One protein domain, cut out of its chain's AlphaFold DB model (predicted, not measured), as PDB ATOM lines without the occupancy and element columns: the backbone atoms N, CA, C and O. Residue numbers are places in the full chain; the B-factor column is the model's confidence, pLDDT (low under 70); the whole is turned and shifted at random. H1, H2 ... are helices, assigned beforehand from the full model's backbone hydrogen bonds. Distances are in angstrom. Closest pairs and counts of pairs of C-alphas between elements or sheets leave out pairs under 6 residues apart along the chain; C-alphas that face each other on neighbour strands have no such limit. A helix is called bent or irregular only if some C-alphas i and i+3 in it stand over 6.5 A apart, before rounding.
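This is residues 2 to 208 of the 208 residues of an uncharacterized protein of Deltaproteobacteria bacterium (UniProt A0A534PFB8). Two long helices, H1b and H5, cross at about a right angle like a plus sign; H2 folds back along H1b, H6 folds back along one half of H5, and H7 and H8 pack along its other half, with H4 on H7. Residues 2 to 12 of H1 stick out at one end of the long axis, and the link of residues 56 to 69 lies at the other. You will find 207 printed residues with eight named helices, H1 to H8, and no named strand: the class is all helix, and the helix packing is part aligned, part crossed. The whole is loose, with a radius of gyration of the C-alphas of 21.5 A, and its outline is flat, spanning 82 by 51 by 23 A.

Find C-alpha 2 at (201.853, 191.114, 122.877), where H1, residues 2 to 55, begins. By its hydrogen bonds it was assigned as one helix, but it is bent: C-alphas 11 and 14 are 6.9 A apart. Its arms are H1a, residues 2 to 11, and H1b, residues 14 to 55, 61.2 A long, at a steep tilt of 53 degrees. Look next for H2, residues 70 to 92, 32.4 A; H3, residues 94 to 97; and H4, residues 104 to 116. From C-alpha 120 at (204.515, 222.279, 88.608), H5 runs 41.2 A to residue 147; it is only just irregular, with C-alphas 122 and 125 6.50 A apart. H6, residues 152 to 169, H7, residues 171 to 184, and H8, residues 187 to 206, follow; H8 ends at C-alpha 206, (201.315, 200.550, 80.722), and has a kink of 34 degrees near residue 196.

Begin at Gly 28 and Gly 136, the closest C-alphas of H1b and H5, 3.5 A apart; these helices touch, about perpendicular at 86 degrees. H1b and H2 form a hairpin, closest at Gly 37 and Ala 81, 4.9 A. H5 and H6 form another, at a shallow tilt of 22 degrees, closest at Ala 141 and Ala 159, 4.2 A. H7 touches H5 at Pro 126 and Val 175, 4.9 A, and H8 touches it at Ala 128 and Ala 201, 5.0 A. H3 touches H1b at Pro 18 and Leu 97, 5.0 A. H4 touches H7 at Ala 111 and Phe 176, 5.9 A. H1a touches no helix. In H1a, H2, H4, H6 and H7 every O i to N i+4 pair is within hydrogen-bond range, against 36 of 38 in H1b, 21 of 24 in H5 and 14 of 16 in H8; H3 is too short for such a pair.

The C-alphas of Leu 3 and Ser 59 are the two farthest apart, 82.6 A. The printed part has no cut, and the link from H1 to H2 is long. Look for pLDDT under 70 at residues 2 to 3, 55 to 69 and 118 to 119.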
ATOM      1  N   GLU A   2     201.976 190.137 123.980       54.75
ATOM      2  CA  GLU A   2     201.853 191.114 122.877       54.75
ATOM      3  C   GLU A   2     202.695 192.394 123.032       54.75
ATOM      4  O   GLU A   2     203.372 192.783 122.086       54.75
ATOM      5  N   LEU A   3     202.764 192.992 124.231       59.66
ATOM      6  CA  LEU A   3     203.551 194.218 124.473       59.66
ATOM      7  C   LEU A   3     205.041 194.073 124.102       59.66
ATOM      8  O   LEU A   3     205.629 194.995 123.545       59.66
ATOM      9  N   ARG A   4     205.642 192.893 124.325       72.19
ATOM     10  CA  ARG A   4     207.051 192.631 123.966       72.19
ATOM     11  C   ARG A   4     207.256 192.459 122.462       72.19
ATOM     12  O   ARG A   4     208.357 192.709 121.980       72.19
ATOM     13  N   VAL A   5     206.239 192.001 121.731       70.19
ATOM     14  CA  VAL A   5     206.321 191.811 120.277       70.19
ATOM     15  C   VAL A   5     206.229 193.163 119.584       70.19
ATOM     16  O   VAL A   5     207.105 193.482 118.791       70.19
ATOM     17  N   THR A   6     205.258 194.002 119.949       72.75
ATOM     18  CA  THR A   6     205.090 195.346 119.369       72.75
ATOM     19  C   THR A   6     206.321 196.224 119.593       72.75
ATOM     20  O   THR A   6     206.780 196.906 118.679       72.75
ATOM     21  N   GLU A   7     206.918 196.152 120.783       73.62
ATOM     22  CA  GLU A   7     208.126 196.905 121.120       73.62
ATOM     23  C   GLU A   7     209.355 196.420 120.330       73.62
ATOM     24  O   GLU A   7     210.153 197.224 119.850       73.62
ATOM     25  N   ARG A   8     209.490 195.103 120.118       76.56
ATOM     26  CA  ARG A   8     210.546 194.525 119.269       76.56
ATOM     27  C   ARG A   8     210.348 194.856 117.793       76.56
ATOM     28  O   ARG A   8     211.314 195.210 117.131       76.56
ATOM     29  N   VAL A   9     209.118 194.783 117.291       75.12
ATOM     30  CA  VAL A   9     208.784 195.141 115.904       75.12
ATOM     31  C   VAL A   9     209.079 196.619 115.652       75.12
ATOM     32  O   VAL A   9     209.705 196.949 114.650       75.12
ATOM     33  N   SER A  10     208.734 197.500 116.596       75.62
ATOM     34  CA  SER A  10     209.060 198.930 116.517       75.62
ATOM     35  C   SER A  10     210.573 199.175 116.398       75.62
ATOM     36  O   SER A  10     211.005 199.979 115.576       75.62
ATOM     37  N   LYS A  11     211.397 198.414 117.135       77.12
ATOM     38  CA  LYS A  11     212.867 198.538 117.113       77.12
ATOM     39  C   LYS A  11     213.532 198.153 115.792       77.12
ATOM     40  O   LYS A  11     214.674 198.544 115.590       77.12
ATOM     41  N   ILE A  12     212.870 197.394 114.918       82.62
ATOM     42  CA  ILE A  12     213.450 196.964 113.629       82.62
ATOM     43  C   ILE A  12     212.745 197.639 112.440       82.62
ATOM     44  O   ILE A  12     213.273 197.688 111.331       82.62
ATOM     45  N   ARG A  13     211.566 198.226 112.670       83.25
ATOM     46  CA  ARG A  13     210.773 198.917 111.648       83.25
ATOM     47  C   ARG A  13     211.540 200.036 110.946       83.25
ATOM     48  O   ARG A  13     211.381 200.182 109.738       83.25
ATOM     49  N   TRP A  14     212.418 200.741 111.660       83.31
ATOM     50  CA  TRP A  14     213.256 201.800 111.089       83.31
ATOM     51  C   TRP A  14     214.187 201.312 109.964       83.31
ATOM     52  O   TRP A  14     214.556 202.110 109.116       83.31
ATOM     53  N   ILE A  15     214.536 200.018 109.920       86.62
ATOM     54  CA  ILE A  15     215.323 199.413 108.829       86.62
ATOM     55  C   ILE A  15     214.396 198.913 107.721       86.62
ATOM     56  O   ILE A  15     214.601 199.192 106.541       86.62
ATOM     57  N   PHE A  16     213.362 198.154 108.088       88.56
ATOM     58  CA  PHE A  16     212.509 197.481 107.108       88.56
ATOM     59  C   PHE A  16     211.635 198.431 106.306       88.56
ATOM     60  O   PHE A  16     211.310 198.140 105.163       88.56
ATOM     61  N   LEU A  17     211.237 199.553 106.890       91.25
ATOM     62  CA  LEU A  17     210.378 200.514 106.226       91.25
ATOM     63  C   LEU A  17     211.083 201.246 105.066       91.25
ATOM     64  O   LEU A  17     210.547 201.189 103.958       91.25
ATOM     65  N   PRO A  18     212.261 201.883 105.244       92.75
ATOM     66  CA  PRO A  18     212.988 202.487 104.127       92.75
ATOM     67  C   PRO A  18     213.387 201.450 103.077       92.75
ATOM     68  O   PRO A  18     213.225 201.709 101.886       92.75
ATOM     69  N   LEU A  19     213.813 200.250 103.493       93.75
ATOM     70  CA  LEU A  19     214.115 199.158 102.562       93.75
ATOM     71  C   LEU A  19     212.876 198.687 101.797       93.75
ATOM     72  O   LEU A  19     212.953 198.476 100.594       93.75
ATOM     73  N   GLY A  20     211.733 198.554 102.467       94.00
ATOM     74  CA  GLY A  20     210.479 198.130 101.853       94.00
ATOM     75  C   GLY A  20     209.968 199.141 100.833       94.00
ATOM     76  O   GLY A  20     209.543 198.752  99.750       94.00
ATOM     77  N   MET A  21     210.055 200.439 101.135       95.44
ATOM     78  CA  MET A  21     209.721 201.493 100.171       95.44
ATOM     79  C   MET A  21     210.703 201.521  98.998       95.44
ATOM     80  O   MET A  21     210.268 201.602  97.853       95.44
ATOM     81  N   CYS A  22     212.008 201.419  99.273       96.12
ATOM     82  CA  CYS A  22     213.045 201.347  98.246       96.12
ATOM     83  C   CYS A  22     212.808 200.159  97.308       96.12
ATOM     84  O   CYS A  22     212.808 200.337  96.097       96.12
ATOM     85  N   ALA A  23     212.547 198.972  97.859       96.38
ATOM     86  CA  ALA A  23     212.272 197.767  97.089       96.38
ATOM     87  C   ALA A  23     210.970 197.884  96.286       96.38
ATOM     88  O   ALA A  23     210.953 197.531  95.114       96.38
ATOM     89  N   LEU A  24     209.895 198.410  96.885       97.19
ATOM     90  CA  LEU A  24     208.624 198.611  96.187       97.19
ATOM     91  C   LEU A  24     208.793 199.522  94.966       97.19
ATOM     92  O   LEU A  24     208.298 199.203  93.886       97.19
ATOM     93  N   VAL A  25     209.490 200.644  95.148       96.69
ATOM     94  CA  VAL A  25     209.760 201.586  94.063       96.69
ATOM     95  C   VAL A  25     210.685 200.960  93.027       96.69
ATOM     96  O   VAL A  25     210.337 201.004  91.859       96.69
ATOM     97  N   ALA A  26     211.778 200.310  93.429       96.88
ATOM     98  CA  ALA A  26     212.705 199.659  92.500       96.88
ATOM     99  C   ALA A  26     212.016 198.582  91.645       96.88
ATOM    100  O   ALA A  26     212.160 198.574  90.429       96.88
ATOM    101  N   VAL A  27     211.181 197.724  92.245       96.75
ATOM    102  CA  VAL A  27     210.408 196.711  91.501       96.75
ATOM    103  C   VAL A  27     209.449 197.361  90.501       96.75
ATOM    104  O   VAL A  27     209.281 196.869  89.388       96.75
ATOM    105  N   GLY A  28     208.822 198.477  90.873       95.94
ATOM    106  CA  GLY A  28     207.987 199.234  89.947       95.94
ATOM    107  C   GLY A  28     208.785 199.919  88.836       95.94
ATOM    108  O   GLY A  28     208.324 199.956  87.698       95.94
ATOM    109  N   THR A  29     209.964 200.463  89.156       96.38
ATOM    110  CA  THR A  29     210.869 201.098  88.192       96.38
ATOM    111  C   THR A  29     211.300 200.064  87.166       96.38
ATOM    112  O   THR A  29     211.206 200.333  85.975       96.38
ATOM    113  N   HIS A  30     211.692 198.879  87.629       95.69
ATOM    114  CA  HIS A  30     212.058 197.739  86.804       95.69
ATOM    115  C   HIS A  30     210.925 197.357  85.843       95.69
ATOM    116  O   HIS A  30     211.107 197.376  84.628       95.69
ATOM    117  N   ALA A  31     209.711 197.142  86.367       94.19
ATOM    118  CA  ALA A  31     208.545 196.809  85.545       94.19
ATOM    119  C   ALA A  31     208.222 197.889  84.492       94.19
ATOM    120  O   ALA A  31     207.813 197.577  83.375       94.19
ATOM    121  N   ALA A  32     208.409 199.168  84.827       93.50
ATOM    122  CA  ALA A  32     208.230 200.267  83.885       93.50
ATOM    123  C   ALA A  32     209.372 200.348  82.853       93.50
ATOM    124  O   ALA A  32     209.123 200.642  81.683       93.50
ATOM    125  N   ALA A  33     210.616 200.096  83.262       92.25
ATOM    126  CA  ALA A  33     211.787 200.117  82.393       92.25
ATOM    127  C   ALA A  33     211.759 198.984  81.358       92.25
ATOM    128  O   ALA A  33     212.125 199.222  80.209       92.25
ATOM    129  N   ASP A  34     211.233 197.809  81.714       91.88
ATOM    130  CA  ASP A  34     210.987 196.714  80.766       91.88
ATOM    131  C   ASP A  34     210.072 197.166  79.619       91.88
ATOM    132  O   ASP A  34     210.397 196.987  78.444       91.88
ATOM    133  N   VAL A  35     208.980 197.869  79.942       91.31
ATOM    134  CA  VAL A  35     208.082 198.440  78.925       91.31
ATOM    135  C   VAL A  35     208.811 199.470  78.056       91.31
ATOM    136  O   VAL A  35     208.582 199.525  76.848       91.31
ATOM    137  N   VAL A  36     209.697 200.291  78.631       87.19
ATOM    138  CA  VAL A  36     210.533 201.218  77.846       87.19
ATOM    139  C   VAL A  36     211.440 200.442  76.888       87.19
ATOM    140  O   VAL A  36     211.507 200.802  75.713       87.19
ATOM    141  N   GLY A  37     212.079 199.365  77.351       86.19
ATOM    142  CA  GLY A  37     212.908 198.480  76.530       86.19
ATOM    143  C   GLY A  37     212.146 197.910  75.334       86.19
ATOM    144  O   GLY A  37     212.612 198.030  74.200       86.19
ATOM    145  N   ASP A  38     210.935 197.401  75.558       89.38
ATOM    146  CA  ASP A  38     210.069 196.876  74.497       89.38
ATOM    147  C   ASP A  38     209.688 197.955  73.471       89.38
ATOM    148  O   ASP A  38     209.652 197.700  72.264       89.38
ATOM    149  N   LYS A  39     209.424 199.190  73.919       87.94
ATOM    150  CA  LYS A  39     209.116 200.314  73.018       87.94
ATOM    151  C   LYS A  39     210.333 200.781  72.227       87.94
ATOM    152  O   LYS A  39     210.175 201.140  71.061       87.94
ATOM    153  N   VAL A  40     211.521 200.770  72.830       84.25
ATOM    154  CA  VAL A  40     212.780 201.071  72.134       84.25
ATOM    155  C   VAL A  40     213.048 200.015  71.069       84.25
ATOM    156  O   VAL A  40     213.302 200.380  69.925       84.25
ATOM    157  N   LEU A  41     212.918 198.730  71.408       85.88
ATOM    158  CA  LEU A  41     213.078 197.634  70.453       85.88
ATOM    159  C   LEU A  41     212.092 197.768  69.287       85.88
ATOM    160  O   LEU A  41     212.507 197.782  68.134       85.88
ATOM    161  N   PHE A  42     210.811 198.004  69.586       86.44
ATOM    162  CA  PHE A  42     209.787 198.236  68.567       86.44
ATOM    163  C   PHE A  42     210.122 199.414  67.638       86.44
ATOM    164  O   PHE A  42     209.884 199.346  66.432       86.44
ATOM    165  N   ALA A  43     210.660 200.508  68.181       83.94
ATOM    166  CA  ALA A  43     211.065 201.658  67.380       83.94
ATOM    167  C   ALA A  43     212.257 201.327  66.470       83.94
ATOM    168  O   ALA A  43     212.231 201.686  65.295       83.94
ATOM    169  N   VAL A  44     213.266 200.620  66.991       82.81
ATOM    170  CA  VAL A  44     214.434 200.172  66.215       82.81
ATOM    171  C   VAL A  44     214.000 199.242  65.083       82.81
ATOM    172  O   VAL A  44     214.366 199.486  63.936       82.81
ATOM    173  N   ASP A  45     213.145 198.258  65.365       85.69
ATOM    174  CA  ASP A  45     212.626 197.330  64.354       85.69
ATOM    175  C   ASP A  45     211.802 198.047  63.278       85.69
ATOM    176  O   ASP A  45     211.846 197.693  62.101       85.69
ATOM    177  N   ARG A  46     211.069 199.102  63.650       84.56
ATOM    178  CA  ARG A  46     210.292 199.899  62.694       84.56
ATOM    179  C   ARG A  46     211.171 200.739  61.776       84.56
ATOM    180  O   ARG A  46     210.831 200.899  60.604       84.56
ATOM    181  N   VAL A  47     212.245 201.307  62.319       82.06
ATOM    182  CA  VAL A  47     213.228 202.079  61.554       82.06
ATOM    183  C   VAL A  47     213.947 201.162  60.572       82.06
ATOM    184  O   VAL A  47     214.038 201.501  59.397       82.06
ATOM    185  N   ASP A  48     214.370 199.987  61.026       79.31
ATOM    186  CA  ASP A  48     215.008 198.984  60.179       79.31
ATOM    187  C   ASP A  48     214.087 198.512  59.047       79.31
ATOM    188  O   ASP A  48     214.427 198.665  57.881       79.31
ATOM    189  N   ALA A  49     212.850 198.115  59.361       80.19
ATOM    190  CA  ALA A  49     211.879 197.709  58.344       80.19
ATOM    191  C   ALA A  49     211.575 198.816  57.310       80.19
ATOM    192  O   ALA A  49     211.256 198.533  56.156       80.19
ATOM    193  N   PHE A  50     211.643 200.090  57.709       80.31
ATOM    194  CA  PHE A  50     211.506 201.222  56.791       80.31
ATOM    195  C   PHE A  50     212.719 201.357  55.865       80.31
ATOM    196  O   PHE A  50     212.548 201.574  54.663       80.31
ATOM    197  N   PHE A  51     213.929 201.212  56.408       74.00
ATOM    198  CA  PHE A  51     215.151 201.189  55.613       74.00
ATOM    199  C   PHE A  51     215.149 200.007  54.640       74.00
ATOM    200  O   PHE A  51     215.354 200.222  53.447       74.00
ATOM    201  N   ASP A  52     214.786 198.811  55.090       75.25
ATOM    202  CA  ASP A  52     214.632 197.632  54.238       75.25
ATOM    203  C   ASP A  52     213.635 197.884  53.104       75.25
ATOM    204  O   ASP A  52     213.920 197.603  51.941       75.25
ATOM    205  N   ALA A  53     212.480 198.487  53.399       75.62
ATOM    206  CA  ALA A  53     211.468 198.793  52.390       75.62
ATOM    207  C   ALA A  53     211.952 199.796  51.325       75.62
ATOM    208  O   ALA A  53     211.578 199.679  50.159       75.62
ATOM    209  N   ILE A  54     212.789 200.771  51.694       71.88
ATOM    210  CA  ILE A  54     213.348 201.754  50.752       71.88
ATOM    211  C   ILE A  54     214.505 201.152  49.959       71.88
ATOM    212  O   ILE A  54     214.535 201.250  48.732       71.88
ATOM    213  N   PHE A  55     215.460 200.528  50.641       66.88
ATOM    214  CA  PHE A  55     216.739 200.129  50.059       66.88
ATOM    215  C   PHE A  55     216.708 198.750  49.392       66.88
ATOM    216  O   PHE A  55     217.536 198.503  48.514       66.88
ATOM    217  N   SER A  56     215.725 197.894  49.700       61.47
ATOM    218  CA  SER A  56     215.468 196.658  48.934       61.47
ATOM    219  C   SER A  56     215.033 196.929  47.495       61.47
ATOM    220  O   SER A  56     215.203 196.075  46.626       61.47
ATOM    221  N   SER A  57     214.515 198.128  47.210       60.75
ATOM    222  CA  SER A  57     214.121 198.505  45.853       60.75
ATOM    223  C   SER A  57     215.318 198.780  44.927       60.75
ATOM    224  O   SER A  57     215.135 198.878  43.713       60.75
ATOM    225  N   TRP A  58     216.540 198.919  45.464       58.50
ATOM    226  CA  TRP A  58     217.751 199.273  44.712       58.50
ATOM    227  C   TRP A  58     218.789 198.139  44.809       58.50
ATOM    228  O   TRP A  58     219.317 197.831  45.876       58.50
ATOM    229  N   SER A  59     219.138 197.526  43.672       56.16
ATOM    230  CA  SER A  59     220.009 196.334  43.587       56.16
ATOM    231  C   SER A  59     221.447 196.528  44.093       56.16
ATOM    232  O   SER A  59     222.155 195.550  44.317       56.16
ATOM    233  N   VAL A  60     221.882 197.775  44.295       57.06
ATOM    234  CA  VAL A  60     223.227 198.139  44.772       57.06
ATOM    235  C   VAL A  60     223.314 198.158  46.307       57.06
ATOM    236  O   VAL A  60     224.391 197.964  46.862       57.06
ATOM    237  N   THR A  61     222.193 198.353  47.009       52.81
ATOM    238  CA  THR A  61     222.134 198.494  48.479       52.81
ATOM    239  C   THR A  61     221.627 197.250  49.204       52.81
ATOM    240  O   THR A  61     221.652 197.216  50.428       52.81
ATOM    241  N   ALA A  62     221.252 196.198  48.471       50.28
ATOM    242  CA  ALA A  62     220.815 194.912  49.021       50.28
ATOM    243  C   ALA A  62     221.760 194.264  50.070       50.28
ATOM    244  O   ALA A  62     221.234 193.637  50.982       50.28
ATOM    245  N   PRO A  63     223.106 194.410  50.026       53.78
ATOM    246  CA  PRO A  63     223.984 193.879  51.075       53.78
ATOM    247  C   PRO A  63     224.164 194.799  52.302       53.78
ATOM    248  O   PRO A  63     224.862 194.415  53.233       53.78
ATOM    249  N   LEU A  64     223.580 196.005  52.313       50.69
ATOM    250  CA  LEU A  64     223.542 196.899  53.490       50.69
ATOM    251  C   LEU A  64     222.287 196.677  54.356       50.69
ATOM    252  O   LEU A  64     222.172 197.254  55.435       50.69
ATOM    253  N   VAL A  65     221.355 195.865  53.858       51.56
ATOM    254  CA  VAL A  65     220.143 195.409  54.543       51.56
ATOM    255  C   VAL A  65     220.591 194.383  55.590       51.56
ATOM    256  O   VAL A  65     221.302 193.444  55.239       51.56
ATOM    257  N   ASP A  66     220.216 194.580  56.857       58.66
ATOM    258  CA  ASP A  66     220.604 193.749  58.017       58.66
ATOM    259  C   ASP A  66     222.011 194.008  58.625       58.66
ATOM    260  O   ASP A  66     222.657 193.119  59.178       58.66
ATOM    261  N   LEU A  67     222.505 195.256  58.571       57.47
ATOM    262  CA  LEU A  67     223.781 195.659  59.204       57.47
ATOM    263  C   LEU A  67     223.799 195.548  60.738       57.47
ATOM    264  O   LEU A  67     224.881 195.515  61.322       57.47
ATOM    265  N   VAL A  68     222.632 195.540  61.389       60.09
ATOM    266  CA  VAL A  68     222.513 195.402  62.847       60.09
ATOM    267  C   VAL A  68     221.674 194.172  63.137       60.09
ATOM    268  O   VAL A  68     220.455 194.186  62.947       60.09
ATOM    269  N   GLY A  69     222.318 193.118  63.628       69.94
ATOM    270  CA  GLY A  69     221.644 191.854  63.899       69.94
ATOM    271  C   GLY A  69     220.607 191.984  65.017       69.94
ATOM    272  O   GLY A  69     220.734 192.801  65.933       69.94
ATOM    273  N   LEU A  70     219.590 191.120  65.005       71.44
ATOM    274  CA  LEU A  70     218.504 191.118  66.000       71.44
ATOM    275  C   LEU A  70     219.015 191.020  67.457       71.44
ATOM    276  O   LEU A  70     218.448 191.616  68.378       71.44
ATOM    277  N   GLY A  71     220.139 190.325  67.664       76.50
ATOM    278  CA  GLY A  71     220.827 190.248  68.957       76.50
ATOM    279  C   GLY A  71     221.409 191.586  69.428       76.50
ATOM    280  O   GLY A  71     221.302 191.915  70.609       76.50
ATOM    281  N   GLU A  72     221.964 192.391  68.521       81.25
ATOM    282  CA  GLU A  72     222.545 193.705  68.830       81.25
ATOM    283  C   GLU A  72     221.454 194.729  69.155       81.25
ATOM    284  O   GLU A  72     221.586 195.481  70.122       81.25
ATOM    285  N   ARG A  73     220.328 194.695  68.426       81.19
ATOM    286  CA  ARG A  73     219.141 195.528  68.710       81.19
ATOM    287  C   ARG A  73     218.573 195.235  70.091       81.19
ATOM    288  O   ARG A  73     218.304 196.151  70.866       81.19
ATOM    289  N   THR A  74     218.454 193.949  70.419       84.12
ATOM    290  CA  THR A  74     217.977 193.498  71.732       84.12
ATOM    291  C   THR A  74     218.939 193.922  72.841       84.12
ATOM    292  O   THR A  74     218.501 194.415  73.880       84.12
ATOM    293  N   PHE A  75     220.250 193.767  72.629       86.50
ATOM    294  CA  PHE A  75     221.263 194.218  73.584       86.50
ATOM    295  C   PHE A  75     221.178 195.731  73.816       86.50
ATOM    296  O   PHE A  75     221.142 196.168  74.965       86.50
ATOM    297  N   PHE A  76     221.083 196.522  72.745       82.62
ATOM    298  CA  PHE A  76     220.960 197.974  72.831       82.62
ATOM    299  C   PHE A  76     219.694 198.398  73.585       82.62
ATOM    300  O   PHE A  76     219.782 199.191  74.521       82.62
ATOM    301  N   ALA A  77     218.532 197.831  73.246       85.81
ATOM    302  CA  ALA A  77     217.270 198.134  73.923       85.81
ATOM    303  C   ALA A  77     217.337 197.822  75.428       85.81
ATOM    304  O   ALA A  77     216.920 198.639  76.249       85.81
ATOM    305  N   ARG A  78     217.943 196.687  75.803       90.00
ATOM    306  CA  ARG A  78     218.156 196.310  77.211       90.00
ATOM    307  C   ARG A  78     219.149 197.219  77.925       90.00
ATOM    308  O   ARG A  78     218.918 197.572  79.074       90.00
ATOM    309  N   ALA A  79     220.232 197.626  77.265       90.31
ATOM    310  CA  ALA A  79     221.195 198.563  77.835       90.31
ATOM    311  C   ALA A  79     220.561 199.942  78.089       90.31
ATOM    312  O   ALA A  79     220.797 200.541  79.139       90.31
ATOM    313  N   VAL A  80     219.718 200.420  77.166       89.00
ATOM    314  CA  VAL A  80     218.938 201.654  77.340       89.00
ATOM    315  C   VAL A  80     217.945 201.510  78.492       89.00
ATOM    316  O   VAL A  80     217.897 202.395  79.343       89.00
ATOM    317  N   ALA A  81     217.201 200.401  78.558       91.06
ATOM    318  CA  ALA A  81     216.269 200.128  79.653       91.06
ATOM    319  C   ALA A  81     216.983 200.118  81.013       91.06
ATOM    320  O   ALA A  81     216.554 200.821  81.923       91.06
ATOM    321  N   LEU A  82     218.127 199.433  81.119       92.81
ATOM    322  CA  LEU A  82     218.941 199.390  82.335       92.81
ATOM    323  C   LEU A  82     219.459 200.778  82.737       92.81
ATOM    324  O   LEU A  82     219.387 201.162  83.901       92.81
ATOM    325  N   ALA A  83     219.981 201.559  81.786       93.56
ATOM    326  CA  ALA A  83     220.440 202.917  82.073       93.56
ATOM    327  C   ALA A  83     219.287 203.809  82.569       93.56
ATOM    328  O   ALA A  83     219.478 204.638  83.467       93.56
ATOM    329  N   TRP A  84     218.090 203.618  82.010       93.44
ATOM    330  CA  TRP A  84     216.882 204.325  82.421       93.44
ATOM    331  C   TRP A  84     216.421 203.909  83.820       93.44
ATOM    332  O   TRP A  84     216.128 204.776  84.643       93.44
ATOM    333  N   GLU A  85     216.418 202.605  84.104       95.44
ATOM    334  CA  GLU A  85     216.102 202.011  85.407       95.44
ATOM    335  C   GLU A  85     217.019 202.569  86.498       95.44
ATOM    336  O   GLU A  85     216.542 203.171  87.456       95.44
ATOM    337  N   LEU A  86     218.341 202.494  86.306       95.94
ATOM    338  CA  LEU A  86     219.322 202.993  87.277       95.94
ATOM    339  C   LEU A  86     219.190 204.501  87.518       95.94
ATOM    340  O   LEU A  86     219.331 204.975  88.648       95.94
ATOM    341  N   SER A  87     218.901 205.267  86.463       94.19
ATOM    342  CA  SER A  87     218.676 206.710  86.575       94.19
ATOM    343  C   SER A  87     217.411 207.019  87.377       94.19
ATOM    344  O   SER A  87     217.406 207.922  88.214       94.19
ATOM    345  N   ALA A  88     216.338 206.266  87.145       94.06
ATOM    346  CA  ALA A  88     215.090 206.403  87.878       94.06
ATOM    347  C   ALA A  88     215.231 205.967  89.343       94.06
ATOM    348  O   ALA A  88     214.754 206.679  90.226       94.06
ATOM    349  N   ASP A  89     215.949 204.882  89.627       95.50
ATOM    350  CA  ASP A  89     216.216 204.423  90.991       95.50
ATOM    351  C   ASP A  89     217.065 205.420  91.777       95.50
ATOM    352  O   ASP A  89     216.774 205.692  92.944       95.50
ATOM    353  N   ALA A  90     218.053 206.049  91.137       93.38
ATOM    354  CA  ALA A  90     218.821 207.123  91.758       93.38
ATOM    355  C   ALA A  90     217.944 208.323  92.155       93.38
ATOM    356  O   ALA A  90     218.198 208.969  93.175       93.38
ATOM    357  N   LEU A  91     216.897 208.609  91.375       92.31
ATOM    358  CA  LEU A  91     215.963 209.707  91.631       92.31
ATOM    359  C   LEU A  91     214.824 209.327  92.584       92.31
ATOM    360  O   LEU A  91     214.334 210.197  93.302       92.31
ATOM    361  N   LEU A  92     214.370 208.074  92.592       93.81
ATOM    362  CA  LEU A  92     213.180 207.641  93.326       93.81
ATOM    363  C   LEU A  92     213.502 206.705  94.489       93.81
ATOM    364  O   LEU A  92     213.081 206.990  95.606       93.81
ATOM    365  N   ALA A  93     214.234 205.617  94.252       94.44
ATOM    366  CA  ALA A  93     214.445 204.551  95.229       94.44
ATOM    367  C   ALA A  93     215.525 204.907  96.266       94.44
ATOM    368  O   ALA A  93     215.279 204.823  97.470       94.44
ATOM    369  N   ILE A  94     216.695 205.385  95.829       93.44
ATOM    370  CA  ILE A  94     217.821 205.716  96.723       93.44
ATOM    371  C   ILE A  94     217.441 206.769  97.785       93.44
ATOM    372  O   ILE A  94     217.761 206.562  98.960       93.44
ATOM    373  N   PRO A  95     216.715 207.862  97.462       91.94
ATOM    374  CA  PRO A  95     216.307 208.847  98.470       91.94
ATOM    375  C   PRO A  95     215.419 208.293  99.598       91.94
ATOM    376  O   PRO A  95     215.312 208.924 100.658       91.94
ATOM    377  N   LEU A  96     214.787 207.128  99.397       93.19
ATOM    378  CA  LEU A  96     213.943 206.460 100.393       93.19
ATOM    379  C   LEU A  96     214.764 205.774 101.483       93.19
ATOM    380  O   LEU A  96     214.265 205.620 102.592       93.19
ATOM    381  N   LEU A  97     216.031 205.435 101.220       91.19
ATOM    382  CA  LEU A  97     216.927 204.863 102.231       91.19
ATOM    383  C   LEU A  97     217.218 205.844 103.372       91.19
ATOM    384  O   LEU A  97     217.455 205.429 104.500       91.19
ATOM    385  N   GLY A  98     217.161 207.147 103.089       87.50
ATOM    386  CA  GLY A  98     217.290 208.205 104.088       87.50
ATOM    387  C   GLY A  98     215.963 208.626 104.723       87.50
ATOM    388  O   GLY A  98     215.881 209.736 105.246       87.50
ATOM    389  N   TYR A  99     214.897 207.834 104.582       88.31
ATOM    390  CA  TYR A  99     213.611 208.147 105.192       88.31
ATOM    391  C   TYR A  99     213.690 208.018 106.718       88.31
ATOM    392  O   TYR A  99     214.105 206.988 107.245       88.31
ATOM    393  N   ASP A 100     213.244 209.071 107.401       85.44
ATOM    394  CA  ASP A 100     213.118 209.106 108.853       85.44
ATOM    395  C   ASP A 100     211.657 208.885 109.256       85.44
ATOM    396  O   ASP A 100     210.747 209.559 108.745       85.44
ATOM    397  N   GLU A 101     211.442 207.908 110.135       84.19
ATOM    398  CA  GLU A 101     210.114 207.420 110.472       84.19
ATOM    399  C   GLU A 101     209.340 208.438 111.310       84.19
ATOM    400  O   GLU A 101     209.760 208.839 112.393       84.19
ATOM    401  N   ARG A 102     208.157 208.820 110.818       85.38
ATOM    402  CA  ARG A 102     207.276 209.804 111.452       85.38
ATOM    403  C   ARG A 102     205.866 209.260 111.626       85.38
ATOM    404  O   ARG A 102     205.454 208.288 110.987       85.38
ATOM    405  N   ALA A 103     205.100 209.896 112.510       85.75
ATOM    406  CA  ALA A 103     203.682 209.597 112.623       85.75
ATOM    407  C   ALA A 103     202.961 210.000 111.326       85.75
ATOM    408  O   ALA A 103     203.210 211.065 110.765       85.75
ATOM    409  N   ALA A 104     202.016 209.173 110.870       82.12
ATOM    410  CA  ALA A 104     201.315 209.396 109.600       82.12
ATOM    411  C   ALA A 104     200.583 210.756 109.531       82.12
ATOM    412  O   ALA A 104     200.460 211.351 108.460       82.12
ATOM    413  N   ALA A 105     200.109 211.268 110.673       86.31
ATOM    414  CA  ALA A 105     199.460 212.576 110.755       86.31
ATOM    415  C   ALA A 105     200.428 213.737 110.456       86.31
ATOM    416  O   ALA A 105     200.056 214.700 109.773       86.31
ATOM    417  N   ASP A 106     201.675 213.626 110.918       87.19
ATOM    418  CA  ASP A 106     202.707 214.642 110.709       87.19
ATOM    419  C   ASP A 106     203.131 214.669 109.239       87.19
ATOM    420  O   ASP A 106     203.200 215.735 108.625       87.19
ATOM    421  N   GLU A 107     203.307 213.492 108.634       86.38
ATOM    422  CA  GLU A 107     203.623 213.354 107.208       86.38
ATOM    423  C   GLU A 107     202.560 213.985 106.316       86.38
ATOM    424  O   GLU A 107     202.874 214.762 105.411       86.38
ATOM    425  N   LEU A 108     201.287 213.701 106.598       86.75
ATOM    426  CA  LEU A 108     200.175 214.254 105.836       86.75
ATOM    427  C   LEU A 108     200.125 215.782 105.952       86.75
ATOM    428  O   LEU A 108     199.814 216.478 104.981       86.75
ATOM    429  N   THR A 109     200.436 216.313 107.133       89.38
ATOM    430  CA  THR A 109     200.480 217.758 107.379       89.38
ATOM    431  C   THR A 109     201.596 218.414 106.570       89.38
ATOM    432  O   THR A 109     201.342 219.390 105.857       89.38
ATOM    433  N   ILE A 110     202.802 217.840 106.593       85.56
ATOM    434  CA  ILE A 110     203.951 218.313 105.808       85.56
ATOM    435  C   ILE A 110     203.635 218.251 104.309       85.56
ATOM    436  O   ILE A 110     203.787 219.250 103.601       85.56
ATOM    437  N   ALA A 111     203.115 217.121 103.825       85.31
ATOM    438  CA  ALA A 111     202.768 216.931 102.420       85.31
ATOM    439  C   ALA A 111     201.755 217.978 101.933       85.31
ATOM    440  O   ALA A 111     201.946 218.591 100.881       85.31
ATOM    441  N   ARG A 112     200.711 218.264 102.724       86.44
ATOM    442  CA  ARG A 112     199.721 219.310 102.404       86.44
ATOM    443  C   ARG A 112     200.356 220.692 102.279       86.44
ATOM    444  O   ARG A 112     199.986 221.448 101.380       86.44
ATOM    445  N   VAL A 113     201.294 221.037 103.160       85.94
ATOM    446  CA  VAL A 113     202.016 222.318 103.097       85.94
ATOM    447  C   VAL A 113     202.872 222.396 101.833       85.94
ATOM    448  O   VAL A 113     202.843 223.414 101.142       85.94
ATOM    449  N   LEU A 114     203.590 221.324 101.496       83.25
ATOM    450  CA  LEU A 114     204.464 221.278 100.322       83.25
ATOM    451  C   LEU A 114     203.681 221.360  99.006       83.25
ATOM    452  O   LEU A 114     204.057 222.132  98.125       83.25
ATOM    453  N   VAL A 115     202.550 220.656  98.895       82.88
ATOM    454  CA  VAL A 115     201.683 220.698  97.702       82.88
ATOM    455  C   VAL A 115     201.098 222.097  97.479       82.88
ATOM    456  O   VAL A 115     201.031 222.575  96.344       82.88
ATOM    457  N   LYS A 116     200.726 222.811  98.552       84.12
ATOM    458  CA  LYS A 116     200.190 224.180  98.452       84.12
ATOM    459  C   LYS A 116     201.188 225.191  97.882       84.12
ATOM    460  O   LYS A 116     200.756 226.186  97.309       84.12
ATOM    461  N   ARG A 117     202.500 224.942  97.977       75.56
ATOM    462  CA  ARG A 117     203.552 225.849  97.471       75.56
ATOM    463  C   ARG A 117     203.703 225.851  95.937       75.56
ATOM    464  O   ARG A 117     204.588 226.531  95.432       75.56
ATOM    465  N   ARG A 118     202.864 225.095  95.210       67.62
ATOM    466  CA  ARG A 118     202.691 225.061  93.738       67.62
ATOM    467  C   ARG A 118     203.919 225.373  92.856       67.62
ATOM    468  O   ARG A 118     203.942 226.385  92.160       67.62
ATOM    469  N   PRO A 119     204.862 224.435  92.723       64.94
ATOM    470  CA  PRO A 119     205.779 224.399  91.589       64.94
ATOM    471  C   PRO A 119     205.475 223.160  90.734       64.94
ATOM    472  O   PRO A 119     205.698 222.034  91.174       64.94
ATOM    473  N   SER A 120     204.961 223.355  89.516       71.88
ATOM    474  CA  SER A 120     204.515 222.279  88.608       71.88
ATOM    475  C   SER A 120     205.565 221.180  88.400       71.88
ATOM    476  O   SER A 120     205.242 219.999  88.485       71.88
ATOM    477  N   LEU A 121     206.838 221.556  88.233       77.00
ATOM    478  CA  LEU A 121     207.946 220.608  88.060       77.00
ATOM    479  C   LEU A 121     208.234 219.759  89.308       77.00
ATOM    480  O   LEU A 121     208.700 218.631  89.186       77.00
ATOM    481  N   ARG A 122     207.925 220.252  90.514       80.75
ATOM    482  CA  ARG A 122     208.180 219.509  91.763       80.75
ATOM    483  C   ARG A 122     207.139 218.422  92.037       80.75
ATOM    484  O   ARG A 122     207.316 217.647  92.968       80.75
ATOM    485  N   LEU A 123     206.072 218.352  91.236       87.69
ATOM    486  CA  LEU A 123     205.069 217.287  91.313       87.69
ATOM    487  C   LEU A 123     205.392 216.086  90.418       87.69
ATOM    488  O   LEU A 123     204.785 215.035  90.592       87.69
ATOM    489  N   VAL A 124     206.363 216.206  89.509       89.06
ATOM    490  CA  VAL A 124     206.740 215.116  88.596       89.06
ATOM    491  C   VAL A 124     207.276 213.921  89.377       89.06
ATOM    492  O   VAL A 124     206.752 212.820  89.253       89.06
ATOM    493  N   GLN A 125     208.274 214.146  90.230       90.62
ATOM    494  CA  GLN A 125     208.892 213.090  91.027       90.62
ATOM    495  C   GLN A 125     207.900 212.353  91.948       90.62
ATOM    496  O   GLN A 125     207.870 211.127  91.901       90.62
ATOM    497  N   PRO A 126     207.047 213.024  92.747       92.12
ATOM    498  CA  PRO A 126     206.070 212.319  93.576       92.12
ATOM    499  C   PRO A 126     204.937 211.661  92.779       92.12
ATOM    500  O   PRO A 126     204.437 210.625  93.208       92.12
ATOM    501  N   ALA A 127     204.545 212.208  91.623       92.88
ATOM    502  CA  ALA A 127     203.600 211.533  90.733       92.88
ATOM    503  C   ALA A 127     204.209 210.253  90.144       92.88
ATOM    504  O   ALA A 127     203.564 209.207  90.151       92.88
ATOM    505  N   ALA A 128     205.468 210.313  89.704       93.94
ATOM    506  CA  ALA A 128     206.204 209.144  89.240       93.94
ATOM    507  C   ALA A 128     206.373 208.111  90.361       93.94
ATOM    508  O   ALA A 128     206.057 206.948  90.146       93.94
ATOM    509  N   ALA A 129     206.759 208.531  91.571       95.50
ATOM    510  CA  ALA A 129     206.864 207.651  92.736       95.50
ATOM    511  C   ALA A 129     205.544 206.931  93.042       95.50
ATOM    512  O   ALA A 129     205.558 205.742  93.355       95.50
ATOM    513  N   LEU A 130     204.404 207.624  92.927       96.00
ATOM    514  CA  LEU A 130     203.084 207.022  93.105       96.00
ATOM    515  C   LEU A 130     202.825 205.945  92.049       96.00
ATOM    516  O   LEU A 130     202.527 204.809  92.404       96.00
ATOM    517  N   LEU A 131     202.946 206.293  90.766       96.56
ATOM    518  CA  LEU A 131     202.642 205.383  89.657       96.56
ATOM    519  C   LEU A 131     203.563 204.163  89.650       96.56
ATOM    520  O   LEU A 131     203.092 203.036  89.517       96.56
ATOM    521  N   VAL A 132     204.853 204.380  89.890       96.56
ATOM    522  CA  VAL A 132     205.853 203.323  90.042       96.56
ATOM    523  C   VAL A 132     205.545 202.447  91.259       96.56
ATOM    524  O   VAL A 132     205.579 201.230  91.149       96.56
ATOM    525  N   SER A 133     205.150 203.017  92.402       97.00
ATOM    526  CA  SER A 133     204.760 202.208  93.569       97.00
ATOM    527  C   SER A 133     203.514 201.355  93.305       97.00
ATOM    528  O   SER A 133     203.428 200.234  93.803       97.00
ATOM    529  N   ILE A 134     202.550 201.857  92.521       96.56
ATOM    530  CA  ILE A 134     201.373 201.080  92.097       96.56
ATOM    531  C   ILE A 134     201.814 199.929  91.184       96.56
ATOM    532  O   ILE A 134     201.409 198.790  91.419       96.56
ATOM    533  N   ALA A 135     202.679 200.203  90.203       96.38
ATOM    534  CA  ALA A 135     203.251 199.183  89.321       96.38
ATOM    535  C   ALA A 135     204.020 198.111  90.103       96.38
ATOM    536  O   ALA A 135     203.784 196.920  89.908       96.38
ATOM    537  N   GLY A 136     204.854 198.517  91.061       96.50
ATOM    538  CA  GLY A 136     205.587 197.604  91.934       96.50
ATOM    539  C   GLY A 136     204.658 196.739  92.787       96.50
ATOM    540  O   GLY A 136     204.844 195.527  92.872       96.50
ATOM    541  N   ALA A 137     203.605 197.325  93.368       96.94
ATOM    542  CA  ALA A 137     202.630 196.577  94.159       96.94
ATOM    543  C   ALA A 137     201.857 195.559  93.299       96.94
ATOM    544  O   ALA A 137     201.655 194.423  93.731       96.94
ATOM    545  N   ALA A 138     201.475 195.935  92.075       96.50
ATOM    546  CA  ALA A 138     200.836 195.040  91.112       96.50
ATOM    547  C   ALA A 138     201.773 193.903  90.675       96.50
ATOM    548  O   ALA A 138     201.360 192.743  90.654       96.50
ATOM    549  N   ALA A 139     203.045 194.204  90.399       95.94
ATOM    550  CA  ALA A 139     204.053 193.208  90.045       95.94
ATOM    551  C   ALA A 139     204.266 192.182  91.172       95.94
ATOM    552  O   ALA A 139     204.218 190.976  90.923       95.94
ATOM    553  N   VAL A 140     204.408 192.639  92.422       95.94
ATOM    554  CA  VAL A 140     204.528 191.749  93.591       95.94
ATOM    555  C   VAL A 140     203.261 190.913  93.786       95.94
ATOM    556  O   VAL A 140     203.353 189.715  94.052       95.94
ATOM    557  N   ALA A 141     202.075 191.501  93.617       95.38
ATOM    558  CA  ALA A 141     200.814 190.772  93.722       95.38
ATOM    559  C   ALA A 141     200.710 189.653  92.672       95.38
ATOM    560  O   ALA A 141     200.387 188.516  93.022       95.38
ATOM    561  N   ARG A 142     201.061 189.940  91.409       94.38
ATOM    562  CA  ARG A 142     201.120 188.938  90.329       94.38
ATOM    563  C   ARG A 142     202.114 187.821  90.640       94.38
ATOM    564  O   ARG A 142     201.784 186.652  90.451       94.38
ATOM    565  N   LEU A 143     203.294 188.162  91.164       94.94
ATOM    566  CA  LEU A 143     204.308 187.182  91.562       94.94
ATOM    567  C   LEU A 143     203.794 186.246  92.664       94.94
ATOM    568  O   LEU A 143     203.939 185.028  92.566       94.94
ATOM    569  N   LEU A 144     203.155 186.797  93.699       94.44
ATOM    570  CA  LEU A 144     202.596 186.007  94.797       94.44
ATOM    571  C   LEU A 144     201.446 185.110  94.330       94.44
ATOM    572  O   LEU A 144     201.393 183.939  94.709       94.44
ATOM    573  N   GLN A 145     200.571 185.621  93.461       92.56
ATOM    574  CA  GLN A 145     199.515 184.820  92.840       92.56
ATOM    575  C   GLN A 145     200.105 183.657  92.029       92.56
ATOM    576  O   GLN A 145     199.660 182.519  92.171       92.56
ATOM    577  N   GLY A 146     201.139 183.933  91.227       91.25
ATOM    578  CA  GLY A 146     201.858 182.948  90.415       91.25
ATOM    579  C   GLY A 146     202.750 181.990  91.208       91.25
ATOM    580  O   GLY A 146     203.169 180.969  90.681       91.25
ATOM    581  N   THR A 147     203.023 182.263  92.483       92.44
ATOM    582  CA  THR A 147     203.718 181.315  93.373       92.44
ATOM    583  C   THR A 147     202.744 180.276  93.942       92.44
ATOM    584  O   THR A 147     203.125 179.154  94.264       92.44
ATOM    585  N   LEU A 148     201.458 180.625  94.029       92.19
ATOM    586  CA  LEU A 148     200.394 179.808  94.613       92.19
ATOM    587  C   LEU A 148     199.453 179.231  93.542       92.19
ATOM    588  O   LEU A 148     198.249 179.114  93.766       92.19
ATOM    589  N   LEU A 149     199.998 178.833  92.383       86.50
ATOM    590  CA  LEU A 149     199.231 178.345  91.219       86.50
ATOM    591  C   LEU A 149     198.295 177.179  91.549       86.50
ATOM    592  O   LEU A 149     197.207 177.077  90.987       86.50
ATOM    593  N   HIS A 150     198.702 176.311  92.476       89.94
ATOM    594  CA  HIS A 150     197.912 175.150  92.888       89.94
ATOM    595  C   HIS A 150     196.727 175.502  93.805       89.94
ATOM    596  O   HIS A 150     195.879 174.650  94.058       89.94
ATOM    597  N   TYR A 151     196.635 176.750  94.281       93.25
ATOM    598  CA  TYR A 151     195.599 177.216  95.202       93.25
ATOM    599  C   TYR A 151     195.051 178.584  94.766       93.25
ATOM    600  O   TYR A 151     195.342 179.591  95.410       93.25
ATOM    601  N   PRO A 152     194.218 178.663  93.712       89.56
ATOM    602  CA  PRO A 152     193.835 179.935  93.090       89.56
ATOM    603  C   PRO A 152     193.112 180.899  94.042       89.56
ATOM    604  O   PRO A 152     193.348 182.103  93.987       89.56
ATOM    605  N   LEU A 153     192.277 180.385  94.954       92.81
ATOM    606  CA  LEU A 153     191.595 181.209  95.960       92.81
ATOM    607  C   LEU A 153     192.576 181.803  96.980       92.81
ATOM    608  O   LEU A 153     192.494 182.988  97.301       92.81
ATOM    609  N   ILE A 154     193.526 180.994  97.462       92.88
ATOM    610  CA  ILE A 154     194.554 181.436  98.414       92.88
ATOM    611  C   ILE A 154     195.511 182.407  97.717       92.88
ATOM    612  O   ILE A 154     195.799 183.470  98.256       92.88
ATOM    613  N   GLY A 155     195.942 182.087  96.494       92.50
ATOM    614  CA  GLY A 155     196.781 182.945  95.663       92.50
ATOM    615  C   GLY A 155     196.140 184.304  95.397       92.50
ATOM    616  O   GLY A 155     196.789 185.326  95.598       92.50
ATOM    617  N   GLY A 156     194.853 184.332  95.039       93.38
ATOM    618  CA  GLY A 156     194.101 185.575  94.856       93.38
ATOM    619  C   GLY A 156     193.997 186.403  96.140       93.38
ATOM    620  O   GLY A 156     194.226 187.611  96.113       93.38
ATOM    621  N   PHE A 157     193.724 185.764  97.281       94.69
ATOM    622  CA  PHE A 157     193.652 186.452  98.574       94.69
ATOM    623  C   PHE A 157     195.007 187.025  99.016       94.69
ATOM    624  O   PHE A 157     195.079 188.178  99.448       94.69
ATOM    625  N   VAL A 158     196.089 186.252  98.885       94.62
ATOM    626  CA  VAL A 158     197.454 186.695  99.216       94.62
ATOM    627  C   VAL A 158     197.874 187.852  98.311       94.62
ATOM    628  O   VAL A 158     198.381 188.855  98.807       94.62
ATOM    629  N   ALA A 159     197.606 187.756  97.008       94.06
ATOM    630  CA  ALA A 159     197.909 188.810  96.045       94.06
ATOM    631  C   ALA A 159     197.147 190.104  96.347       94.06
ATOM    632  O   ALA A 159     197.759 191.168  96.403       94.06
ATOM    633  N   ALA A 160     195.840 190.019  96.615       94.94
ATOM    634  CA  ALA A 160     195.040 191.177  97.005       94.94
ATOM    635  C   ALA A 160     195.565 191.803  98.306       94.94
ATOM    636  O   ALA A 160     195.757 193.016  98.381       94.94
ATOM    637  N   THR A 161     195.865 190.979  99.311       95.56
ATOM    638  CA  THR A 161     196.404 191.445 100.598       95.56
ATOM    639  C   THR A 161     197.741 192.160 100.420       95.56
ATOM    640  O   THR A 161     197.941 193.230 100.991       95.56
ATOM    641  N   ALA A 162     198.642 191.613  99.602       93.94
ATOM    642  CA  ALA A 162     199.922 192.242  99.299       93.94
ATOM    643  C   ALA A 162     199.743 193.548  98.518       93.94
ATOM    644  O   ALA A 162     200.337 194.555  98.894       93.94
ATOM    645  N   LEU A 163     198.883 193.563  97.495       95.44
ATOM    646  CA  LEU A 163     198.579 194.756  96.705       95.44
ATOM    647  C   LEU A 163     198.091 195.898  97.602       95.44
ATOM    648  O   LEU A 163     198.684 196.976  97.610       95.44
ATOM    649  N   PHE A 164     197.042 195.653  98.393       95.25
ATOM    650  CA  PHE A 164     196.483 196.661  99.292       95.25
ATOM    651  C   PHE A 164     197.451 197.021 100.418       95.25
ATOM    652  O   PHE A 164     197.578 198.195 100.747       95.25
ATOM    653  N   GLY A 165     198.167 196.051 100.988       94.06
ATOM    654  CA  GLY A 165     199.148 196.295 102.043       94.06
ATOM    655  C   GLY A 165     200.289 197.200 101.577       94.06
ATOM    656  O   GLY A 165     200.569 198.215 102.210       94.06
ATOM    657  N   LEU A 166     200.915 196.882 100.442       94.56
ATOM    658  CA  LEU A 166     202.000 197.678  99.864       94.56
ATOM    659  C   LEU A 166     201.504 199.063  99.433       94.56
ATOM    660  O   LEU A 166     202.135 200.074  99.756       94.56
ATOM    661  N   PHE A 167     200.346 199.121  98.771       93.19
ATOM    662  CA  PHE A 167     199.765 200.380  98.319       93.19
ATOM    663  C   PHE A 167     199.359 201.286  99.483       93.19
ATOM    664  O   PHE A 167     199.644 202.471  99.443       93.19
ATOM    665  N   LEU A 168     198.720 200.770 100.533       92.81
ATOM    666  CA  LEU A 168     198.225 201.612 101.627       92.81
ATOM    667  C   LEU A 168     199.318 201.984 102.633       92.81
ATOM    668  O   LEU A 168     199.253 203.063 103.220       92.81
ATOM    669  N   LEU A 169     200.309 201.114 102.852       91.44
ATOM    670  CA  LEU A 169     201.304 201.310 103.910       91.44
ATOM    671  C   LEU A 169     202.605 201.946 103.413       91.44
ATOM    672  O   LEU A 169     203.210 202.720 104.153       91.44
ATOM    673  N   LEU A 170     203.046 201.632 102.190       93.50
ATOM    674  CA  LEU A 170     204.358 202.056 101.687       93.50
ATOM    675  C   LEU A 170     204.258 203.151 100.624       93.50
ATOM    676  O   LEU A 170     205.016 204.119 100.694       93.50
ATOM    677  N   ALA A 171     203.318 203.050  99.677       93.12
ATOM    678  CA  ALA A 171     203.243 204.006  98.571       93.12
ATOM    679  C   ALA A 171     203.028 205.468  99.037       93.12
ATOM    680  O   ALA A 171     203.777 206.335  98.584       93.12
ATOM    681  N   PRO A 172     202.121 205.789  99.989       92.88
ATOM    682  CA  PRO A 172     201.972 207.152 100.499       92.88
ATOM    683  C   PRO A 172     203.267 207.708 101.090       92.88
ATOM    684  O   PRO A 172     203.622 208.854 100.824       92.88
ATOM    685  N   ARG A 173     204.005 206.883 101.840       92.88
ATOM    686  CA  ARG A 173     205.267 207.279 102.479       92.88
ATOM    687  C   ARG A 173     206.355 207.549 101.440       92.88
ATOM    688  O   ARG A 173     207.040 208.568 101.527       92.88
ATOM    689  N   ALA A 174     206.446 206.708 100.409       92.88
ATOM    690  CA  ALA A 174     207.351 206.927  99.282       92.88
ATOM    691  C   ALA A 174     207.027 208.234  98.532       92.88
ATOM    692  O   ALA A 174     207.926 209.011  98.197       92.88
ATOM    693  N   VAL A 175     205.738 208.530  98.336       93.31
ATOM    694  CA  VAL A 175     205.264 209.767  97.697       93.31
ATOM    695  C   VAL A 175     205.565 210.996  98.552       93.31
ATOM    696  O   VAL A 175     206.074 211.990  98.034       93.31
ATOM    697  N   PHE A 176     205.297 210.949  99.858       91.88
ATOM    698  CA  PHE A 176     205.588 212.060 100.767       91.88
ATOM    699  C   PHE A 176     207.084 212.345 100.843       91.88
ATOM    700  O   PHE A 176     207.495 213.502 100.749       91.88
ATOM    701  N   ARG A 177     207.914 211.302 100.902       91.00
ATOM    702  CA  ARG A 177     209.366 211.468 100.853       91.00
ATOM    703  C   ARG A 177     209.835 212.062  99.524       91.00
ATOM    704  O   ARG A 177     210.695 212.941  99.519       91.00
ATOM    705  N   SER A 178     209.233 211.643  98.414       90.38
ATOM    706  CA  SER A 178     209.515 212.197  97.084       90.38
ATOM    707  C   SER A 178     209.104 213.669  96.972       90.38
ATOM    708  O   SER A 178     209.830 214.458  96.375       90.38
ATOM    709  N   LEU A 179     207.985 214.070  97.592       89.38
ATOM    710  CA  LEU A 179     207.562 215.475  97.694       89.38
ATOM    711  C   LEU A 179     208.580 216.321  98.467       89.38
ATOM    712  O   LEU A 179     208.943 217.408  98.018       89.38
ATOM    713  N   GLU A 180     209.044 215.836  99.620       88.75
ATOM    714  CA  GLU A 180     210.066 216.514 100.427       88.75
ATOM    715  C   GLU A 180     211.364 216.688  99.641       88.75
ATOM    716  O   GLU A 180     211.898 217.796  99.556       88.75
ATOM    717  N   HIS A 181     211.834 215.612  99.014       86.56
ATOM    718  CA  HIS A 181     213.074 215.621  98.257       86.56
ATOM    719  C   HIS A 181     212.984 216.556  97.042       86.56
ATOM    720  O   HIS A 181     213.829 217.438  96.885       86.56
ATOM    721  N   ALA A 182     211.909 216.467  96.253       85.94
ATOM    722  CA  ALA A 182     211.666 217.362  95.122       85.94
ATOM    723  C   ALA A 182     211.575 218.834  95.553       85.94
ATOM    724  O   ALA A 182     212.007 219.722  94.819       85.94
ATOM    725  N   SER A 183     211.047 219.120  96.751       83.94
ATOM    726  CA  SER A 183     210.950 220.487  97.285       83.94
ATOM    727  C   SER A 183     212.307 221.131  97.588       83.94
ATOM    728  O   SER A 183     212.419 222.356  97.498       83.94
ATOM    729  N   ALA A 184     213.317 220.315  97.902       84.12
ATOM    730  CA  ALA A 184     214.678 220.740  98.224       84.12
ATOM    731  C   ALA A 184     215.606 220.812  96.994       84.12
ATOM    732  O   ALA A 184     216.707 221.358  97.081       84.12
ATOM    733  N   GLN A 185     215.185 220.275  95.846       83.50
ATOM    734  CA  GLN A 185     216.001 220.227  94.634       83.50
ATOM    735  C   GLN A 185     216.060 221.562  93.876       83.50
ATOM    736  O   GLN A 185     215.120 222.362  93.849       83.50
ATOM    737  N   LYS A 186     217.184 221.770  93.176       82.81
ATOM    738  CA  LYS A 186     217.354 222.861  92.204       82.81
ATOM    739  C   LYS A 186     216.508 222.598  90.951       82.81
ATOM    740  O   LYS A 186     216.364 221.454  90.529       82.81
ATOM    741  N   THR A 187     216.041 223.657  90.287       78.88
ATOM    742  CA  THR A 187     215.186 223.571  89.083       78.88
ATOM    743  C   THR A 187     215.775 222.704  87.963       78.88
ATOM    744  O   THR A 187     215.034 221.965  87.324       78.88
ATOM    745  N   ALA A 188     217.097 222.740  87.752       78.44
ATOM    746  CA  ALA A 188     217.769 221.916  86.740       78.44
ATOM    747  C   ALA A 188     217.598 220.404  86.987       78.44
ATOM    748  O   ALA A 188     217.360 219.649  86.050       78.44
ATOM    749  N   ILE A 189     217.642 219.975  88.254       80.69
ATOM    750  CA  ILE A 189     217.401 218.576  88.638       80.69
ATOM    751  C   ILE A 189     215.927 218.219  88.407       80.69
ATOM    752  O   ILE A 189     215.635 217.133  87.925       80.69
ATOM    753  N   GLY A 190     215.004 219.156  88.646       81.19
ATOM    754  CA  GLY A 190     213.584 218.968  88.337       81.19
ATOM    755  C   GLY A 190     213.294 218.758  86.844       81.19
ATOM    756  O   GLY A 190     212.423 217.964  86.501       81.19
ATOM    757  N   LEU A 191     214.037 219.420  85.948       84.94
ATOM    758  CA  LEU A 191     213.923 219.209  84.496       84.94
ATOM    759  C   LEU A 191     214.477 217.847  84.062       84.94
ATOM    760  O   LEU A 191     213.834 217.155  83.277       84.94
ATOM    761  N   LEU A 192     215.627 217.440  84.607       85.62
ATOM    762  CA  LEU A 192     216.168 216.091  84.396       85.62
ATOM    763  C   LEU A 192     215.201 215.022  84.916       85.62
ATOM    764  O   LEU A 192     214.918 214.047  84.223       85.62
ATOM    765  N   GLY A 193     214.625 215.252  86.096       86.12
ATOM    766  CA  GLY A 193     213.587 214.410  86.670       86.12
ATOM    767  C   GLY A 193     212.369 214.299  85.758       86.12
ATOM    768  O   GLY A 193     211.869 213.203  85.564       86.12
ATOM    769  N   LEU A 194     211.917 215.384  85.126       88.25
ATOM    770  CA  LEU A 194     210.828 215.318  84.145       88.25
ATOM    771  C   LEU A 194     211.196 214.476  82.914       88.25
ATOM    772  O   LEU A 194     210.385 213.660  82.483       88.25
ATOM    773  N   ALA A 195     212.400 214.654  82.366       89.94
ATOM    774  CA  ALA A 195     212.848 213.931  81.176       89.94
ATOM    775  C   ALA A 195     212.963 212.415  81.410       89.94
ATOM    776  O   ALA A 195     212.617 211.638  80.526       89.94
ATOM    777  N   ILE A 196     213.407 212.004  82.601       90.75
ATOM    778  CA  ILE A 196     213.592 210.590  82.960       90.75
ATOM    779  C   ILE A 196     212.286 209.984  83.494       90.75
ATOM    780  O   ILE A 196     211.831 208.935  83.034       90.75
ATOM    781  N   LEU A 197     211.651 210.649  84.461       92.38
ATOM    782  CA  LEU A 197     210.514 210.101  85.201       92.38
ATOM    783  C   LEU A 197     209.181 210.268  84.469       92.38
ATOM    784  O   LEU A 197     208.252 209.521  84.750       92.38
ATOM    785  N   GLY A 198     209.062 211.219  83.537       90.12
ATOM    786  CA  GLY A 198     207.851 211.405  82.733       90.12
ATOM    787  C   GLY A 198     207.534 210.183  81.861       90.12
ATOM    788  O   GLY A 198     206.465 209.590  82.027       90.12
ATOM    789  N   PRO A 199     208.452 209.753  80.975       91.00
ATOM    790  CA  PRO A 199     208.283 208.530  80.190       91.00
ATOM    791  C   PRO A 199     208.123 207.286  81.068       91.00
ATOM    792  O   PRO A 199     207.257 206.458  80.795       91.00
ATOM    793  N   LEU A 200     208.889 207.192  82.162       92.38
ATOM    794  CA  LEU A 200     208.786 206.083  83.112       92.38
ATOM    795  C   LEU A 200     207.399 206.011  83.763       92.38
ATOM    796  O   LEU A 200     206.839 204.933  83.886       92.38
ATOM    797  N   ALA A 201     206.812 207.144  84.150       91.38
ATOM    798  CA  ALA A 201     205.471 207.196  84.727       91.38
ATOM    799  C   ALA A 201     204.400 206.695  83.744       91.38
ATOM    800  O   ALA A 201     203.477 205.986  84.142       91.38
ATOM    801  N   ILE A 202     204.538 207.025  82.457       92.19
ATOM    802  CA  ILE A 202     203.658 206.515  81.395       92.19
ATOM    803  C   ILE A 202     203.856 205.002  81.230       92.19
ATOM    804  O   ILE A 202     202.881 204.256  81.163       92.19
ATOM    805  N   ALA A 203     205.109 204.546  81.207       91.69
ATOM    806  CA  ALA A 203     205.448 203.132  81.098       91.69
ATOM    807  C   ALA A 203     204.960 202.317  82.310       91.69
ATOM    808  O   ALA A 203     204.442 201.218  82.140       91.69
ATOM    809  N   ALA A 204     205.015 202.888  83.517       92.56
ATOM    810  CA  ALA A 204     204.486 202.283  84.734       92.56
ATOM    811  C   ALA A 204     202.980 202.019  84.612       92.56
ATOM    812  O   ALA A 204     202.532 200.923  84.929       92.56
ATOM    813  N   VAL A 205     202.206 202.973  84.081       93.44
ATOM    814  CA  VAL A 205     200.771 202.769  83.806       93.44
ATOM    815  C   VAL A 205     200.554 201.664  82.773       93.44
ATOM    816  O   VAL A 205     199.646 200.857  82.935       93.44
ATOM    817  N   ALA A 206     201.390 201.599  81.737       91.25
ATOM    818  CA  ALA A 206     201.315 200.550  80.722       91.25
ATOM    819  C   ALA A 206     201.731 199.154  81.236       91.25
ATOM    820  O   ALA A 206     201.426 198.164  80.578       91.25
ATOM    821  N   SER A 207     202.412 199.071  82.386       89.56
ATOM    822  CA  SER A 207     202.851 197.815  83.020       89.56
ATOM    823  C   SER A 207     201.836 197.207  84.006       89.56
ATOM    824  O   SER A 207     202.067 196.118  84.550       89.56
ATOM    825  N   LEU A 208     200.740 197.923  84.294       87.62
ATOM    826  CA  LEU A 208     199.667 197.478  85.191       87.62
ATOM    827  C   LEU A 208     198.789 196.424  84.524       87.62
ATOM    828  O   LEU A 208     198.643 195.360  85.168       87.62
TER     829      LEU A 208